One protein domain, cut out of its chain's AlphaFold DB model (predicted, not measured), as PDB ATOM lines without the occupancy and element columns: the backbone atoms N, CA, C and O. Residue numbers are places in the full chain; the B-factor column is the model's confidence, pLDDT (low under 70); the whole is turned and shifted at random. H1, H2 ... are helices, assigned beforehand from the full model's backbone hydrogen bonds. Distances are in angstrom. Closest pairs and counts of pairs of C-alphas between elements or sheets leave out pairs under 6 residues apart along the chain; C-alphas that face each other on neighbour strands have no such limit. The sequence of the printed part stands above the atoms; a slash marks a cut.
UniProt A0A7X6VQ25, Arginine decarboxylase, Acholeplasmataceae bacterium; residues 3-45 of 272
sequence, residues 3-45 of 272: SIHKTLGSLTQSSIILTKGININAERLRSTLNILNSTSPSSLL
ATOM      1  N   SER A   3     322.267 170.171 268.507       94.19
ATOM      2  CA  SER A   3     320.895 170.468 268.085       94.19
ATOM      3  C   SER A   3     319.999 169.252 268.330       94.19
ATOM      4  O   SER A   3     319.880 168.380 267.475       94.19
ATOM      5  N   ILE A   4     319.371 169.187 269.507       93.12
ATOM      6  CA  ILE A   4     318.526 168.052 269.924       93.12
ATOM      7  C   ILE A   4     317.336 167.851 268.969       93.12
ATOM      8  O   ILE A   4     316.954 166.715 268.692       93.12
ATOM      9  N   HIS A   5     316.815 168.933 268.385       92.94
ATOM     10  CA  HIS A   5     315.667 168.874 267.477       92.94
ATOM     11  C   HIS A   5     315.964 168.167 266.153       92.94
ATOM     12  O   HIS A   5     315.047 167.645 265.534       92.94
ATOM     13  N   LYS A   6     317.233 168.121 265.719       91.00
ATOM     14  CA  LYS A   6     317.595 167.514 264.430       91.00
ATOM     15  C   LYS A   6     317.444 165.999 264.442       91.00
ATOM     16  O   LYS A   6     316.964 165.420 263.480       91.00
ATOM     17  N   THR A   7     317.887 165.347 265.516       87.88
ATOM     18  CA  THR A   7     318.035 163.882 265.517       87.88
ATOM     19  C   THR A   7     317.474 163.185 266.749       87.88
ATOM     20  O   THR A   7     317.379 161.962 266.741       87.88
ATOM     21  N   LEU A   8     317.081 163.913 267.801       89.62
ATOM     22  CA  LEU A   8     316.608 163.322 269.062       89.62
ATOM     23  C   LEU A   8     315.148 163.677 269.395       89.62
ATOM     24  O   LEU A   8     314.600 163.122 270.348       89.62
ATOM     25  N   GLY A   9     314.509 164.544 268.599       89.69
ATOM     26  CA  GLY A   9     313.057 164.756 268.614       89.69
ATOM     27  C   GLY A   9     312.537 165.839 269.564       89.69
ATOM     28  O   GLY A   9     311.392 165.753 269.998       89.69
ATOM     29  N   SER A  10     313.342 166.847 269.913       94.94
ATOM     30  CA  SER A  10     312.814 168.075 270.532       94.94
ATOM     31  C   SER A  10     312.271 169.050 269.476       94.94
ATOM     32  O   SER A  10     312.459 168.852 268.279       94.94
ATOM     33  N   LEU A  11     311.599 170.122 269.904       96.25
ATOM     34  CA  LEU A  11     311.029 171.115 268.984       96.25
ATOM     35  C   LEU A  11     312.115 171.973 268.312       96.25
ATOM     36  O   LEU A  11     313.146 172.261 268.925       96.25
ATOM     37  N   THR A  12     311.887 172.415 267.072       95.06
ATOM     38  CA  THR A  12     312.795 173.311 266.324       95.06
ATOM     39  C   THR A  12     313.192 174.537 267.156       95.06
ATOM     40  O   THR A  12     312.426 174.990 267.998       95.06
ATOM     41  N   GLN A  13     314.404 175.063 266.929       93.44
ATOM     42  CA  GLN A  13     315.071 176.118 267.722       93.44
ATOM     43  C   GLN A  13     315.667 175.659 269.064       93.44
ATOM     44  O   GLN A  13     316.353 176.432 269.728       93.44
ATOM     45  N   SER A  14     315.490 174.395 269.459       94.06
ATOM     46  CA  SER A  14     316.050 173.891 270.717       94.06
ATOM     47  C   SER A  14     317.433 173.232 270.556       94.06
ATOM     48  O   SER A  14     317.688 172.460 269.627       94.06
ATOM     49  N   SER A  15     318.364 173.531 271.466       94.12
ATOM     50  CA  SER A  15     319.717 172.959 271.477       94.12
ATOM     51  C   SER A  15     320.286 172.893 272.896       94.12
ATOM     52  O   SER A  15     319.753 173.513 273.813       94.12
ATOM     53  N   ILE A  16     321.358 172.119 273.084       93.38
ATOM     54  CA  ILE A  16     322.068 171.990 274.363       93.38
ATOM     55  C   ILE A  16     323.559 172.269 274.152       93.38
ATOM     56  O   ILE A  16     324.175 171.811 273.184       93.38
ATOM     57  N   ILE A  17     324.167 172.991 275.091       92.56
ATOM     58  CA  ILE A  17     325.621 173.105 275.206       92.56
ATOM     59  C   ILE A  17     326.092 172.107 276.263       92.56
ATOM     60  O   ILE A  17     325.650 172.154 277.405       92.56
ATOM     61  N   LEU A  18     326.987 171.203 275.867       91.62
ATOM     62  CA  LEU A  18     327.650 170.261 276.765       91.62
ATOM     63  C   LEU A  18     329.082 170.743 276.992       91.62
ATOM     64  O   LEU A  18     329.810 170.975 276.024       91.62
ATOM     65  N   THR A  19     329.481 170.884 278.250       90.56
ATOM     66  CA  THR A  19     330.846 171.239 278.655       90.56
ATOM     67  C   THR A  19     331.476 170.079 279.423       90.56
ATOM     68  O   THR A  19     330.787 169.312 280.096       90.56
ATOM     69  N   LYS A  20     332.797 169.910 279.300       89.31
ATOM     70  CA  LYS A  20     333.567 168.895 280.030       89.31
ATOM     71  C   LYS A  20     334.932 169.465 280.405       89.31
ATOM     72  O   LYS A  20     335.614 170.023 279.550       89.31
ATOM     73  N   GLY A  21     335.348 169.258 281.653       88.06
ATOM     74  CA  GLY A  21     336.653 169.693 282.157       88.06
ATOM     75  C   GLY A  21     336.695 171.163 282.585       88.06
ATOM     76  O   GLY A  21     335.665 171.824 282.672       88.06
ATOM     77  N   ILE A  22     337.904 171.651 282.875       87.19
ATOM     78  CA  ILE A  22     338.147 172.949 283.534       87.19
ATOM     79  C   ILE A  22     338.442 174.112 282.575       87.19
ATOM     80  O   ILE A  22     338.484 175.260 282.999       87.19
ATOM     81  N   ASN A  23     338.622 173.842 281.278       88.31
ATOM     82  CA  ASN A  23     339.016 174.863 280.295       88.31
ATOM     83  C   ASN A  23     337.898 175.869 279.964       88.31
ATOM     84  O   ASN A  23     338.126 176.818 279.218       88.31
ATOM     85  N   ILE A  24     336.687 175.663 280.489       88.94
ATOM     86  CA  ILE A  24     335.533 176.535 280.268       88.94
ATOM     87  C   ILE A  24     335.106 177.137 281.604       88.94
ATOM     88  O   ILE A  24     334.612 176.433 282.483       88.94
ATOM     89  N   ASN A  25     335.247 178.457 281.735       91.12
ATOM     90  CA  ASN A  25     334.682 179.193 282.860       91.12
ATOM     91  C   ASN A  25     333.146 179.238 282.722       91.12
ATOM     92  O   ASN A  25     332.611 179.801 281.762       91.12
ATOM     93  N   ALA A  26     332.441 178.627 283.678       90.69
ATOM     94  CA  ALA A  26     330.986 178.498 283.652       90.69
ATOM     95  C   ALA A  26     330.256 179.848 283.764       90.69
ATOM     96  O   ALA A  26     329.214 180.032 283.133       90.69
ATOM     97  N   GLU A  27     330.805 180.798 284.521       92.12
ATOM     98  CA  GLU A  27     330.226 182.136 284.681       92.12
ATOM     99  C   GLU A  27     330.304 182.920 283.372       92.12
ATOM    100  O   GLU A  27     329.291 183.456 282.923       92.12
ATOM    101  N   ARG A  28     331.462 182.890 282.698       93.50
ATOM    102  CA  ARG A  28     331.646 183.503 281.376       93.50
ATOM    103  C   ARG A  28     330.728 182.875 280.329       93.50
ATOM    104  O   ARG A  28     330.131 183.583 279.525       93.50
ATOM    105  N   LEU A  29     330.587 181.546 280.333       92.75
ATOM    106  CA  LEU A  29     329.652 180.872 279.430       92.75
ATOM    107  C   LEU A  29     328.215 181.350 279.675       92.75
ATOM    108  O   LEU A  29     327.500 181.669 278.726       92.75
ATOM    109  N   ARG A  30     327.798 181.438 280.943       90.56
ATOM    110  CA  ARG A  30     326.464 181.913 281.316       90.56
ATOM    111  C   ARG A  30     326.243 183.370 280.915       90.56
ATOM    112  O   ARG A  30     325.192 183.677 280.361       90.56
ATOM    113  N   SER A  31     327.222 184.250 281.133       93.12
ATOM    114  CA  SER A  31     327.116 185.657 280.731       93.12
ATOM    115  C   SER A  31     326.991 185.802 279.216       93.12
ATOM    116  O   SER A  31     326.152 186.564 278.751       93.12
ATOM    117  N   THR A  32     327.753 185.030 278.434       94.44
ATOM    118  CA  THR A  32     327.633 185.032 276.969       94.44
ATOM    119  C   THR A  32     326.277 184.500 276.507       94.44
ATOM    120  O   THR A  32     325.674 185.073 275.605       94.44
ATOM    121  N   LEU A  33     325.752 183.448 277.142       91.56
ATOM    122  CA  LEU A  33     324.415 182.938 276.830       91.56
ATOM    123  C   LEU A  33     323.313 183.960 277.118       91.56
ATOM    124  O   LEU A  33     322.359 184.042 276.349       91.56
ATOM    125  N   ASN A  34     323.451 184.763 278.173       90.38
ATOM    126  CA  ASN A  34     322.484 185.813 278.499       90.38
ATOM    127  C   ASN A  34     322.447 186.947 277.458       90.38
ATOM    128  O   ASN A  34     321.430 187.620 277.360       90.38
ATOM    129  N   ILE A  35     323.522 187.154 276.686       94.06
ATOM    130  CA  ILE A  35     323.547 188.136 275.585       94.06
ATOM    131  C   ILE A  35     322.745 187.629 274.378       94.06
ATOM    132  O   ILE A  35     322.134 188.417 273.665       94.06
ATOM    133  N   LEU A  36     322.764 186.315 274.131       90.69
ATOM    134  CA  LEU A  36     322.182 185.706 272.930       90.69
ATOM    135  C   LEU A  36     320.742 185.211 273.127       90.69
ATOM    136  O   LEU A  36     319.987 185.116 272.162       90.69
ATOM    137  N   ASN A  37     320.370 184.847 274.354       89.62
ATOM    138  CA  ASN A  37     319.057 184.289 274.653       89.62
ATOM    139  C   ASN A  37     318.020 185.373 274.957       89.62
ATOM    140  O   ASN A  37     318.321 186.402 275.555       89.62
ATOM    141  N   SER A  38     316.761 185.073 274.633       88.69
ATOM    142  CA  SER A  38     315.625 185.849 275.133       88.69
ATOM    143  C   SER A  38     315.565 185.802 276.664       88.69
ATOM    144  O   SER A  38     315.780 184.749 277.273       88.69
ATOM    145  N   THR A  39     315.189 186.922 277.281       89.25
ATOM    146  CA  THR A  39     314.886 187.011 278.719       89.25
ATOM    147  C   THR A  39     313.589 186.284 279.099       89.25
ATOM    148  O   THR A  39     313.366 186.003 280.275       89.25
ATOM    149  N   SER A  40     312.760 185.921 278.116       92.06
ATOM    150  CA  SER A  40     311.525 185.140 278.252       92.06
ATOM    151  C   SER A  40     311.588 183.872 277.382       92.06
ATOM    152  O   SER A  40     310.980 183.805 276.309       92.06
ATOM    153  N   PRO A  41     312.365 182.847 277.784       89.56
ATOM    154  CA  PRO A  41     312.506 181.641 276.981       89.56
ATOM    155  C   PRO A  41     311.187 180.859 276.921       89.56
ATOM    156  O   PRO A  41     310.430 180.797 277.889       89.56
ATOM    157  N   SER A  42     310.926 180.214 275.784       95.31
ATOM    158  CA  SER A  42     309.726 179.391 275.616       95.31
ATOM    159  C   SER A  42     309.780 178.148 276.508       95.31
ATOM    160  O   SER A  42     310.578 177.234 276.275       95.31
ATOM    161  N   SER A  43     308.879 178.075 277.491       95.69
ATOM    162  CA  SER A  43     308.726 176.905 278.366       95.69
ATOM    163  C   SER A  43     308.422 175.626 277.584       95.69
ATOM    164  O   SER A  43     308.844 174.549 277.997       95.69
ATOM    165  N   LEU A  44     307.753 175.730 276.428       96.56
ATOM    166  CA  LEU A  44     307.493 174.592 275.541       96.56
ATOM    167  C   LEU A  44     308.789 174.040 274.935       96.56
ATOM    168  O   LEU A  44     308.990 172.826 274.919       96.56
ATOM    169  N   LEU A  45     309.692 174.915 274.480       96.31
ATOM    170  CA  LEU A  45     310.986 174.487 273.942       96.31
ATOM    171  C   LEU A  45     311.834 173.822 275.032       96.31
ATOM    172  O   LEU A  45     312.390 172.748 274.796       96.31
TER     173      LEU A  45
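This is residues 3 to 45 of the 272 residues of the protein "Arginine decarboxylase" of Acholeplasmataceae bacterium (UniProt A0A7X6VQ25). There is little regular structure here: the printed part is a flat, open loop of chain, with the short helix H1 near its beginning and the longer helix H2 on the way back. Residues 8 to 25 run out from H1, and after H2 the last residues fold back, so that the first and last printed C-alphas are 12.2 A apart. The 43 printed residues hold two named helices, H1 then H2, and no named strand; the class is all helix, with only 15 residues in named elements. The whole is loose, with a radius of gyration of the C-alphas of 12.4 A and spans of 30 by 24 by 13 A.

H1, residues 4 to 7, and H2, residues 26 to 36, are apart, joined by a long link of 18 residues. Residues 20 to 28, of which 26 to 28 belong to H2, stand free, as do residues 30 to 41, of which 30 to 36 belong to H2. In H2 every O i to N i+4 pair is within hydrogen-bond range; H1 is too short for such a pair, and its one O i to N i+3 pair is not within range.

H1 begins at C-alpha 4 (318.526, 168.052, 269.924). H2 is 15.6 A long, from C-alpha 26 (330.986, 178.498, 283.652) to C-alpha 36 (322.182, 185.706, 272.930).

The two C-alphas farthest apart, of Asn 23 and Leu 44, are 31.9 A apart. The printed part has no cut, and no printed residue is under 70 in pLDDT.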